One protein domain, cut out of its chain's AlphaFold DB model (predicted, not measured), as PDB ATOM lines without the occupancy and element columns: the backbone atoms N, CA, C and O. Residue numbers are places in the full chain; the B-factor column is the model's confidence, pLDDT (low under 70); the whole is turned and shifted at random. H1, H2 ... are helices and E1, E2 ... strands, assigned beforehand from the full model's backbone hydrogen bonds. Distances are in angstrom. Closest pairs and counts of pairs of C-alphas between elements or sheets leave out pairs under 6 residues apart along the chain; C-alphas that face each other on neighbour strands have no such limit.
ATOM      1  N   GLU A  22     161.033 131.454 231.398       84.81
ATOM      2  CA  GLU A  22     162.118 130.972 232.227       84.81
ATOM      3  C   GLU A  22     163.404 130.895 231.415       84.81
ATOM      4  O   GLU A  22     163.406 130.643 230.208       84.81
ATOM      5  N   VAL A  23     164.515 131.136 232.104       87.31
ATOM      6  CA  VAL A  23     165.831 130.867 231.547       87.31
ATOM      7  C   VAL A  23     166.176 129.426 231.878       87.31
ATOM      8  O   VAL A  23     166.232 129.075 233.056       87.31
ATOM      9  N   VAL A  24     166.437 128.621 230.855       87.88
ATOM     10  CA  VAL A  24     166.890 127.236 231.009       87.88
ATOM     11  C   VAL A  24     168.272 127.057 230.407       87.88
ATOM     12  O   VAL A  24     168.650 127.755 229.468       87.88
ATOM     13  N   GLU A  25     169.034 126.120 230.961       87.88
ATOM     14  CA  GLU A  25     170.331 125.743 230.418       87.88
ATOM     15  C   GLU A  25     170.153 124.621 229.388       87.88
ATOM     16  O   GLU A  25     169.528 123.596 229.663       87.88
ATOM     17  N   ALA A  26     170.696 124.817 228.190       81.50
ATOM     18  CA  ALA A  26     170.670 123.851 227.103       81.50
ATOM     19  C   ALA A  26     172.017 123.860 226.375       81.50
ATOM     20  O   ALA A  26     172.473 124.903 225.908       81.50
ATOM     21  N   ALA A  27     172.660 122.691 226.278       81.50
ATOM     22  CA  ALA A  27     173.938 122.506 225.580       81.50
ATOM     23  C   ALA A  27     175.048 123.503 225.998       81.50
ATOM     24  O   ALA A  27     175.824 123.962 225.162       81.50
ATOM     25  N   GLY A  28     175.121 123.853 227.288       80.38
ATOM     26  CA  GLY A  28     176.113 124.798 227.822       80.38
ATOM     27  C   GLY A  28     175.826 126.270 227.503       80.38
ATOM     28  O   GLY A  28     176.713 127.109 227.620       80.38
ATOM     29  N   SER A  29     174.605 126.587 227.073       86.31
ATOM     30  CA  SER A  29     174.108 127.950 226.865       86.31
ATOM     31  C   SER A  29     172.822 128.183 227.651       86.31
ATOM     32  O   SER A  29     172.144 127.240 228.048       86.31
ATOM     33  N   HIS A  30     172.462 129.449 227.842       84.75
ATOM     34  CA  HIS A  30     171.194 129.841 228.452       84.75
ATOM     35  C   HIS A  30     170.198 130.230 227.367       84.75
ATOM     36  O   HIS A  30     170.549 130.963 226.449       84.75
ATOM     37  N   VAL A  31     168.964 129.749 227.456       86.88
ATOM     38  CA  VAL A  31     167.920 129.971 226.446       86.88
ATOM     39  C   VAL A  31     166.622 130.366 227.139       86.88
ATOM     40  O   VAL A  31     166.442 130.106 228.329       86.88
ATOM     41  N   LEU A  32     165.721 131.020 226.410       86.19
ATOM     42  CA  LEU A  32     164.419 131.429 226.935       86.19
ATOM     43  C   LEU A  32     163.355 130.417 226.512       86.19
ATOM     44  O   LEU A  32     163.228 130.122 225.322       86.19
ATOM     45  N   ARG A  33     162.600 129.900 227.483       83.00
ATOM     46  CA  ARG A  33     161.438 129.035 227.256       83.00
ATOM     47  C   ARG A  33     160.178 129.728 227.753       83.00
ATOM     48  O   ARG A  33     160.151 130.223 228.879       83.00
ATOM     49  N   ASP A  34     159.146 129.741 226.925       78.75
ATOM     50  CA  ASP A  34     157.800 130.122 227.328       78.75
ATOM     51  C   ASP A  34     157.232 129.030 228.251       78.75
ATOM     52  O   ASP A  34     157.119 127.866 227.866       78.75
ATOM     53  N   VAL A  35     156.913 129.383 229.498       73.88
ATOM     54  CA  VAL A  35     156.399 128.430 230.497       73.88
ATOM     55  C   VAL A  35     154.978 127.962 230.166       73.88
ATOM     56  O   VAL A  35     154.585 126.875 230.585       73.88
ATOM     57  N   VAL A  36     154.204 128.764 229.434       65.94
ATOM     58  CA  VAL A  36     152.809 128.479 229.083       65.94
ATOM     59  C   VAL A  36     152.742 127.582 227.853       65.94
ATOM     60  O   VAL A  36     152.038 126.574 227.868       65.94
ATOM     61  N   LEU A  37     153.491 127.927 226.806       67.69
ATOM     62  CA  LEU A  37     153.482 127.191 225.538       67.69
ATOM     63  C   LEU A  37     154.462 126.010 225.533       67.69
ATOM     64  O   LEU A  37     154.314 125.078 224.746       67.69
ATOM     65  N   GLY A  38     155.467 126.032 226.411       73.88
ATOM     66  CA  GLY A  38     156.545 125.043 226.436       73.88
ATOM     67  C   GLY A  38     157.544 125.190 225.283       73.88
ATOM     68  O   GLY A  38     158.423 124.339 225.136       73.88
ATOM     69  N   GLU A  39     157.433 126.251 224.482       77.19
ATOM     70  CA  GLU A  39     158.274 126.515 223.312       77.19
ATOM     71  C   GLU A  39     159.476 127.407 223.644       77.19
ATOM     72  O   GLU A  39     159.486 128.145 224.631       77.19
ATOM     73  N   PHE A  40     160.517 127.344 222.812       80.44
ATOM     74  CA  PHE A  40     161.712 128.175 222.962       80.44
ATOM     75  C   PHE A  40     161.618 129.454 222.135       80.44
ATOM     76  O   PHE A  40     161.142 129.437 221.001       80.44
ATOM     77  N   CYS A  41     162.169 130.549 222.657       76.81
ATOM     78  CA  CYS A  41     162.313 131.772 221.880       76.81
ATOM     79  C   CYS A  41     163.287 131.555 220.714       76.81
ATOM     80  O   CYS A  41     164.436 131.134 220.901       76.81
ATOM     81  N   THR A  42     162.837 131.900 219.508       75.06
ATOM     82  CA  THR A  42     163.633 131.818 218.281       75.06
ATOM     83  C   THR A  42     163.640 133.153 217.539       75.06
ATOM     84  O   THR A  42     162.771 133.999 217.746       75.06
ATOM     85  N   LEU A  43     164.647 133.361 216.692       66.44
ATOM     86  CA  LEU A  43     164.720 134.473 215.744       66.44
ATOM     87  C   LEU A  43     164.806 133.918 214.319       66.44
ATOM     88  O   LEU A  43     165.413 132.867 214.132       66.44
ATOM     89  N   PRO A  44     164.249 134.592 213.304       63.78
ATOM     90  CA  PRO A  44     164.498 134.219 211.921       63.78
ATOM     91  C   PRO A  44     165.946 134.555 211.533       63.78
ATOM     92  O   PRO A  44     166.434 135.659 211.779       63.78
ATOM     93  N   ASP A  45     166.641 133.607 210.912       71.75
ATOM     94  CA  ASP A  45     167.926 133.845 210.261       71.75
ATOM     95  C   ASP A  45     167.739 134.597 208.920       71.75
ATOM     96  O   ASP A  45     166.608 134.782 208.460       71.75
ATOM     97  N   PRO A  46     168.819 135.018 208.230       68.94
ATOM     98  CA  PRO A  46     168.708 135.694 206.932       68.94
ATOM     99  C   PRO A  46     168.012 134.878 205.830       68.94
ATOM    100  O   PRO A  46     167.650 135.432 204.795       68.94
ATOM    101  N   SER A  47     167.845 133.566 206.021       72.75
ATOM    102  CA  SER A  47     167.104 132.676 205.123       72.75
ATOM    103  C   SER A  47     165.651 132.435 205.563       72.75
ATOM    104  O   SER A  47     164.929 131.704 204.889       72.75
ATOM    105  N   GLY A  48     165.216 133.053 206.664       68.19
ATOM    106  CA  GLY A  48     163.880 132.924 207.240       68.19
ATOM    107  C   GLY A  48     163.683 131.695 208.129       68.19
ATOM    108  O   GLY A  48     162.549 131.391 208.490       68.19
ATOM    109  N   ARG A  49     164.745 130.961 208.484       70.62
ATOM    110  CA  ARG A  49     164.648 129.800 209.381       70.62
ATOM    111  C   ARG A  49     164.700 130.242 210.833       70.62
ATOM    112  O   ARG A  49     165.562 131.033 211.201       70.62
ATOM    113  N   SER A  50     163.844 129.666 211.668       70.25
ATOM    114  CA  SER A  50     163.883 129.885 213.113       70.25
ATOM    115  C   SER A  50     165.157 129.295 213.719       70.25
ATOM    116  O   SER A  50     165.399 128.089 213.640       70.25
ATOM    117  N   VAL A  51     165.962 130.145 214.349       75.50
ATOM    118  CA  VAL A  51     167.158 129.776 215.107       75.50
ATOM    119  C   VAL A  51     166.956 130.070 216.588       75.50
ATOM    120  O   VAL A  51     166.378 131.090 216.962       75.50
ATOM    121  N   LEU A  52     167.420 129.158 217.439       80.94
ATOM    122  CA  LEU A  52     167.316 129.276 218.891       80.94
ATOM    123  C   LEU A  52     168.145 130.457 219.399       80.94
ATOM    124  O   LEU A  52     169.307 130.617 219.017       80.94
ATOM    125  N   LEU A  53     167.575 131.246 220.305       81.50
ATOM    126  CA  LEU A  53     168.310 132.324 220.945       81.50
ATOM    127  C   LEU A  53     169.105 131.799 222.149       81.50
ATOM    128  O   LEU A  53     168.524 131.359 223.140       81.50
ATOM    129  N   ALA A  54     170.432 131.863 222.049       84.50
ATOM    130  CA  ALA A  54     171.365 131.399 223.070       84.50
ATOM    131  C   ALA A  54     172.146 132.564 223.694       84.50
ATOM    132  O   ALA A  54     172.585 133.484 223.003       84.50
ATOM    133  N   PHE A  55     172.340 132.497 225.008       86.06
ATOM    134  CA  PHE A  55     172.987 133.518 225.824       86.06
ATOM    135  C   PHE A  55     174.143 132.927 226.640       86.06
ATOM    136  O   PHE A  55     174.077 131.760 227.040       86.06
ATOM    137  N   PRO A  56     175.179 133.734 226.942       86.50
ATOM    138  CA  PRO A  56     176.310 133.285 227.751       86.50
ATOM    139  C   PRO A  56     175.903 132.970 229.197       86.50
ATOM    140  O   PRO A  56     176.403 132.018 229.786       86.50
ATOM    141  N   ASP A  57     174.965 133.734 229.759       89.75
ATOM    142  CA  ASP A  57     174.451 133.539 231.113       89.75
ATOM    143  C   ASP A  57     172.979 133.970 231.233       89.75
ATOM    144  O   ASP A  57     172.395 134.601 230.340       89.75
ATOM    145  N   ALA A  58     172.372 133.638 232.373       84.62
ATOM    146  CA  ALA A  58     170.982 133.966 232.655       84.62
ATOM    147  C   ALA A  58     170.702 135.470 232.793       84.62
ATOM    148  O   ALA A  58     169.565 135.899 232.585       84.62
ATOM    149  N   TYR A  59     171.703 136.276 233.148       86.25
ATOM    150  CA  TYR A  59     171.545 137.723 233.266       86.25
ATOM    151  C   TYR A  59     171.342 138.353 231.884       86.25
ATOM    152  O   TYR A  59     170.388 139.109 231.689       86.25
ATOM    153  N   HIS A  60     172.154 137.963 230.900       84.00
ATOM    154  CA  HIS A  60     172.020 138.419 229.518       84.00
ATOM    155  C   HIS A  60     170.690 137.983 228.893       84.00
ATOM    156  O   HIS A  60     170.045 138.793 228.226       84.00
ATOM    157  N   ALA A  61     170.232 136.756 229.167       84.56
ATOM    158  CA  ALA A  61     168.924 136.280 228.712       84.56
ATOM    159  C   ALA A  61     167.770 137.157 229.239       84.56
ATOM    160  O   ALA A  61     166.883 137.563 228.486       84.56
ATOM    161  N   ARG A  62     167.806 137.516 230.530       82.69
ATOM    162  CA  ARG A  62     166.788 138.371 231.171       82.69
ATOM    163  C   ARG A  62     166.835 139.814 230.678       82.69
ATOM    164  O   ARG A  62     165.788 140.398 230.414       82.69
ATOM    165  N   LEU A  63     168.033 140.387 230.541       83.12
ATOM    166  CA  LEU A  63     168.212 141.721 229.961       83.12
ATOM    167  C   LEU A  63     167.617 141.797 228.557       83.12
ATOM    168  O   LEU A  63     166.913 142.752 228.228       83.12
ATOM    169  N   TRP A  64     167.892 140.779 227.747       84.38
ATOM    170  CA  TRP A  64     167.401 140.717 226.385       84.38
ATOM    171  C   TRP A  64     165.874 140.671 226.331       84.38
ATOM    172  O   TRP A  64     165.277 141.433 225.569       84.38
ATOM    173  N   LEU A  65     165.243 139.853 227.183       79.00
ATOM    174  CA  LEU A  65     163.786 139.762 227.289       79.00
ATOM    175  C   LEU A  65     163.153 141.127 227.606       79.00
ATOM    176  O   LEU A  65     162.270 141.579 226.879       79.00
ATOM    177  N   MET A  66     163.673 141.841 228.613       76.25
ATOM    178  CA  MET A  66     163.182 143.182 228.973       76.25
ATOM    179  C   MET A  66     163.300 144.185 227.813       76.25
ATOM    180  O   MET A  66     162.413 145.015 227.588       76.25
ATOM    181  N   GLN A  67     164.395 144.124 227.050       78.50
ATOM    182  CA  GLN A  67     164.588 144.991 225.886       78.50
ATOM    183  C   GLN A  67     163.684 144.608 224.711       78.50
ATOM    184  O   GLN A  67     163.271 145.480 223.946       78.50
ATOM    185  N   ALA A  68     163.411 143.320 224.514       74.25
ATOM    186  CA  ALA A  68     162.529 142.846 223.455       74.25
ATOM    187  C   ALA A  68     161.072 143.264 223.703       74.25
ATOM    188  O   ALA A  68     160.451 143.820 222.797       74.25
ATOM    189  N   ASP A  69     160.583 143.127 224.939       71.81
ATOM    190  CA  ASP A  69     159.260 143.619 225.344       71.81
ATOM    191  C   ASP A  69     159.122 145.124 225.091       71.81
ATOM    192  O   ASP A  69     158.150 145.579 224.483       71.81
ATOM    193  N   THR A  70     160.136 145.901 225.481       72.69
ATOM    194  CA  THR A  70     160.146 147.358 225.287       72.69
ATOM    195  C   THR A  70     160.092 147.735 223.801       72.69
ATOM    196  O   THR A  70     159.308 148.598 223.402       72.69
ATOM    197  N   ARG A  71     160.894 147.068 222.956       75.62
ATOM    198  CA  ARG A  71     160.914 147.299 221.500       75.62
ATOM    199  C   ARG A  71     159.590 146.920 220.841       75.62
ATOM    200  O   ARG A  71     159.100 147.678 220.007       75.62
ATOM    201  N   LYS A  72     158.980 145.800 221.242       73.50
ATOM    202  CA  LYS A  72     157.676 145.359 220.733       73.50
ATOM    203  C   LYS A  72     156.565 146.328 221.130       73.50
ATOM    204  O   LYS A  72     155.807 146.770 220.269       73.50
ATOM    205  N   GLN A  73     156.497 146.728 222.402       68.69
ATOM    206  CA  GLN A  73     155.519 147.715 222.876       68.69
ATOM    207  C   GLN A  73     155.657 149.055 222.143       68.69
ATOM    208  O   GLN A  73     154.656 149.632 221.710       68.69
ATOM    209  N   TYR A  74     156.893 149.520 221.944       74.50
ATOM    210  CA  TYR A  74     157.174 150.707 221.144       74.50
ATOM    211  C   TYR A  74     156.688 150.540 219.695       74.50
ATOM    212  O   TYR A  74     155.911 151.367 219.215       74.50
ATOM    213  N   ALA A  75     157.048 149.437 219.029       75.81
ATOM    214  CA  ALA A  75     156.642 149.139 217.656       75.81
ATOM    215  C   ALA A  75     155.116 149.117 217.485       75.81
ATOM    216  O   ALA A  75     154.597 149.704 216.531       75.81
ATOM    217  N   VAL A  76     154.392 148.483 218.416       74.19
ATOM    218  CA  VAL A  76     152.921 148.425 218.432       74.19
ATOM    219  C   VAL A  76     152.336 149.829 218.572       74.19
ATOM    220  O   VAL A  76     151.513 150.239 217.751       74.19
ATOM    221  N   SER A  77     152.791 150.583 219.576       73.56
ATOM    222  CA  SER A  77     152.310 151.939 219.853       73.56
ATOM    223  C   SER A  77     152.531 152.867 218.659       73.56
ATOM    224  O   SER A  77     151.595 153.480 218.140       73.56
ATOM    225  N   THR A  78     153.755 152.918 218.137       78.62
ATOM    226  CA  THR A  78     154.094 153.800 217.021       78.62
ATOM    227  C   THR A  78     153.412 153.375 215.724       78.62
ATOM    228  O   THR A  78     152.959 154.232 214.965       78.62
ATOM    229  N   THR A  79     153.286 152.074 215.451       72.25
ATOM    230  CA  THR A  79     152.573 151.589 214.257       72.25
ATOM    231  C   THR A  79     151.090 151.940 214.313       72.25
ATOM    232  O   THR A  79     150.547 152.402 213.309       72.25
ATOM    233  N   ARG A  80     150.453 151.829 215.487       70.56
ATOM    234  CA  ARG A  80     149.073 152.280 215.700       70.56
ATOM    235  C   ARG A  80     148.916 153.775 215.421       70.56
ATOM    236  O   ARG A  80     148.082 154.151 214.601       70.56
ATOM    237  N   VAL A  81     149.759 154.619 216.021       74.38
ATOM    238  CA  VAL A  81     149.735 156.078 215.791       74.38
ATOM    239  C   VAL A  81     149.926 156.409 214.306       74.38
ATOM    240  O   VAL A  81     149.259 157.285 213.757       74.38
ATOM    241  N   ARG A  82     150.819 155.695 213.612       84.31
ATOM    242  CA  ARG A  82     151.038 155.888 212.171       84.31
ATOM    243  C   ARG A  82     149.827 155.459 211.347       84.31
ATOM    244  O   ARG A  82     149.473 156.185 210.421       84.31
ATOM    245  N   ALA A  83     149.171 154.357 211.698       73.75
ATOM    246  CA  ALA A  83     147.942 153.915 211.047       73.75
ATOM    247  C   ALA A  83     146.807 154.940 211.213       73.75
ATOM    248  O   ALA A  83     146.157 155.288 210.228       73.75
ATOM    249  N   GLU A  84     146.633 155.504 212.415       83.06
ATOM    250  CA  GLU A  84     145.682 156.597 212.686       83.06
ATOM    251  C   GLU A  84     145.986 157.837 211.821       83.06
ATOM    252  O   GLU A  84     145.083 158.479 211.286       83.06
ATOM    253  N   GLN A  85     147.270 158.119 211.584       89.56
ATOM    254  CA  GLN A  85     147.736 159.176 210.678       89.56
ATOM    255  C   GLN A  85     147.732 158.781 209.188       89.56
ATOM    256  O   GLN A  85     148.232 159.548 208.362       89.56
ATOM    257  N   ARG A  86     147.214 157.600 208.819       90.44
ATOM    258  CA  ARG A  86     147.242 157.033 207.453       90.44
ATOM    259  C   ARG A  86     148.650 156.930 206.847       90.44
ATOM    260  O   ARG A  86     148.831 157.009 205.633       90.44
ATOM    261  N   LYS A  87     149.664 156.753 207.692       79.56
ATOM    262  CA  LYS A  87     151.065 156.554 207.309       79.56
ATOM    263  C   LYS A  87     151.417 155.070 207.368       79.56
ATOM    264  O   LYS A  87     150.943 154.337 208.231       79.56
ATOM    265  N   LYS A  88     152.309 154.638 206.475       74.19
ATOM    266  CA  LYS A  88     152.851 153.269 206.481       74.19
ATOM    267  C   LYS A  88     153.683 153.007 207.749       74.19
ATOM    268  O   LYS A  88     154.335 153.953 208.210       74.19
ATOM    269  N   PRO A  89     153.710 151.774 208.291       72.88
ATOM    270  CA  PRO A  89     154.619 151.393 209.377       72.88
ATOM    271  C   PRO A  89     156.089 151.600 208.986       72.88
ATOM    272  O   PRO A  89     156.416 151.683 207.800       72.88
ATOM    273  N   LEU A  90     156.966 151.726 209.985       76.38
ATOM    274  CA  LEU A  90     158.408 151.746 209.740       76.38
ATOM    275  C   LEU A  90     158.890 150.320 209.418       76.38
ATOM    276  O   LEU A  90     158.409 149.387 210.061       76.38
ATOM    277  N   PRO A  91     159.817 150.131 208.457       77.88
ATOM    278  CA  PRO A  91     160.314 148.802 208.092       77.88
ATOM    279  C   PRO A  91     160.901 148.026 209.278       77.88
ATOM    280  O   PRO A  91     160.574 146.863 209.462       77.88
ATOM    281  N   GLU A  92     161.670 148.695 210.139       74.44
ATOM    282  CA  GLU A  92     162.270 148.118 211.353       74.44
ATOM    283  C   GLU A  92     161.246 147.592 212.375       74.44
ATOM    284  O   GLU A  92     161.544 146.686 213.149       74.44
ATOM    285  N   HIS A  93     160.012 148.110 212.361       75.81
ATOM    286  CA  HIS A  93     158.950 147.591 213.221       75.81
ATOM    287  C   HIS A  93     158.438 146.240 212.742       75.81
ATOM    288  O   HIS A  93     157.909 145.500 213.560       75.81
ATOM    289  N   ALA A  94     158.559 145.919 211.449       66.75
ATOM    290  CA  ALA A  94     158.126 144.624 210.942       66.75
ATOM    291  C   ALA A  94     158.893 143.508 211.657       66.75
ATOM    292  O   ALA A  94     158.263 142.628 212.226       66.75
ATOM    293  N   ASP A  95     160.217 143.619 211.758       65.06
ATOM    294  CA  ASP A  95     161.053 142.620 212.433       65.06
ATOM    295  C   ASP A  95     160.736 142.511 213.934       65.06
ATOM    296  O   ASP A  95     160.732 141.421 214.500       65.06
ATOM    297  N   TRP A  96     160.417 143.630 214.593       68.06
ATOM    298  CA  TRP A  96     160.050 143.635 216.016       68.06
ATOM    299  C   TRP A  96     158.620 143.145 216.281       68.06
ATOM    300  O   TRP A  96     158.332 142.677 217.380       68.06
ATOM    301  N   LEU A  97     157.723 143.258 215.299       63.66
ATOM    302  CA  LEU A  97     156.341 142.772 215.368       63.66
ATOM    303  C   LEU A  97     156.223 141.300 214.962       63.66
ATOM    304  O   LEU A  97     155.380 140.604 215.515       63.66
ATOM    305  N   LEU A  98     157.072 140.842 214.037       58.53
ATOM    306  CA  LEU A  98     157.258 139.432 213.676       58.53
ATOM    307  C   LEU A  98     157.928 138.636 214.797       58.53
ATOM    308  O   LEU A  98     157.993 137.412 214.736       58.53
ATOM    309  N   PHE A  99     158.443 139.325 215.814       57.41
ATOM    310  CA  PHE A  99     158.951 138.673 216.996       57.41
ATOM    311  C   PHE A  99     157.798 138.082 217.828       57.41
ATOM    312  O   PHE A  99     157.051 138.798 218.517       57.41
ATOM    313  N   ASP A 100     157.678 136.756 217.774       50.06
ATOM    314  CA  ASP A 100     156.737 135.959 218.561       50.06
ATOM    315  C   ASP A 100     157.197 135.856 220.025       50.06
ATOM    316  O   ASP A 100     157.677 134.838 220.509       50.06
ATOM    317  N   LEU A 101     157.046 136.961 220.754       47.69
ATOM    318  CA  LEU A 101     156.776 136.922 222.189       47.69
ATOM    319  C   LEU A 101     155.268 137.001 222.372       47.69
ATOM    320  O   LEU A 101     154.670 138.056 222.129       47.69
ATOM    321  N   TYR A 102     154.639 135.895 222.734       36.84
ATOM    322  CA  TYR A 102     153.191 135.842 222.840       36.84
ATOM    323  C   TYR A 102     152.687 136.552 224.103       36.84
ATOM    324  O   TYR A 102     152.583 135.961 225.172       36.84
ATOM    325  N   THR A 103     152.345 137.838 223.996       36.16
ATOM    326  CA  THR A 103     151.520 138.508 225.010       36.16
ATOM    327  C   THR A 103     150.058 138.322 224.629       36.16
ATOM    328  O   THR A 103     149.590 138.968 223.686       36.16
ATOM    329  N   GLU A 104     149.320 137.492 225.360       37.06
ATOM    330  CA  GLU A 104     147.858 137.524 225.296       37.06
ATOM    331  C   GLU A 104     147.362 138.914 225.713       37.06
ATOM    332  O   GLU A 104     147.570 139.364 226.843       37.06
ATOM    333  N   ALA A 105     146.700 139.614 224.791       33.19
ATOM    334  CA  ALA A 105     145.817 140.708 225.165       33.19
ATOM    335  C   ALA A 105     144.597 140.113 225.894       33.19
ATOM    336  O   ALA A 105     144.151 139.027 225.524       33.19
ATOM    337  N   PRO A 106     144.026 140.800 226.899       36.22
ATOM    338  CA  PRO A 106     142.831 140.312 227.571       36.22
ATOM    339  C   PRO A 106     141.699 140.137 226.551       36.22
ATOM    340  O   PRO A 106     141.279 141.108 225.919       36.22
ATOM    341  N   ALA A 107     141.204 138.905 226.417       37.81
ATOM    342  CA  ALA A 107     139.888 138.617 225.857       37.81
ATOM    343  C   ALA A 107     138.873 139.357 226.755       37.81
ATOM    344  O   ALA A 107     138.899 139.219 227.976       37.81
TER     345      ALA A 107
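AT A GLANCE: This is residues 22 to 107 of the 140 residues of an uncharacterized protein of Kitasatospora kifunensis (UniProt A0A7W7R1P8). A small two-stranded hairpin, E1 and E2, packs near the first turns of one long helix, H1, which runs away from it and makes much of the length of the domain. A second, shorter hairpin, E3 and E4, follows the first along the chain, and beyond the other end of H1 the chain folds back so that a short helix, H2, packs on residues 68 to 79 of H1. The printed part has 86 residues, with four named strands followed by two named helices in the order E1, E2, E3, E4, H1, H2; each of the two sheets is one antiparallel pair, and the class is mixed, helices and strands. The whole is only just loose, close to compact, with a radius of gyration of the C-alphas of 14.8 A and spans of 48 by 33 by 21 A.

IN THESE COORDINATES: E1 is residues 22 to 26, 12.3 A long, beginning at C-alpha 22 at (162.118, 130.972, 232.227). E2 is residues 29 to 34, 16.5 A. E3 is residues 42 to 44, and E4 is residues 50 to 52. H1 is residues 58 to 84, 39.4 A long, from C-alpha 58 at (170.982, 133.966, 232.655) to C-alpha 84 at (145.682, 156.597, 212.686). H2 is residues 91 to 97, 10.3 A, ending at C-alpha 97 at (156.341, 142.772, 215.368).

HOW THE PARTS SIT: E1 and E2 are a hairpin, antiparallel at 138 degrees, with N 24 and O 31 at 2.9 A and N 26 and O 29 at 2.8 A, both within hydrogen-bond range. Residues 30 to 31 of E2 also pair, antiparallel, with residues 54 to 55. The closest C-alphas of E2 and H1 are those of His 30 and Ala 58, 5.9 A apart. E3 and E4 are a hairpin at 140 degrees, with N 51 and O 43 at 2.8 A. The closest C-alphas of E2 and E4 are those of Val 31 and Leu 52, 7.6 A apart. H1 touches H2 with residues 68 to 79 alone, at a steep tilt of 59 degrees, opposite ways; their closest C-alphas are those of Ala 75 and His 93, 5.2 A apart. E3 and H1 are apart, and so are E4 and H2. In H1 every O i to N i+4 pair is within hydrogen-bond range; in H2 1 of 3 is, beside 3 of 4 O i to N i+3 pairs.

THE WHOLE: The two C-alphas farthest apart are those of Gly 28 and Arg 86, 47.8 A. The printed part has no cut, and no link between named elements is long. The mean pLDDT of the printed part is 73.6; 21 residues are under 70, among them residues 94 to 107, of which 94 to 97 belong to H2.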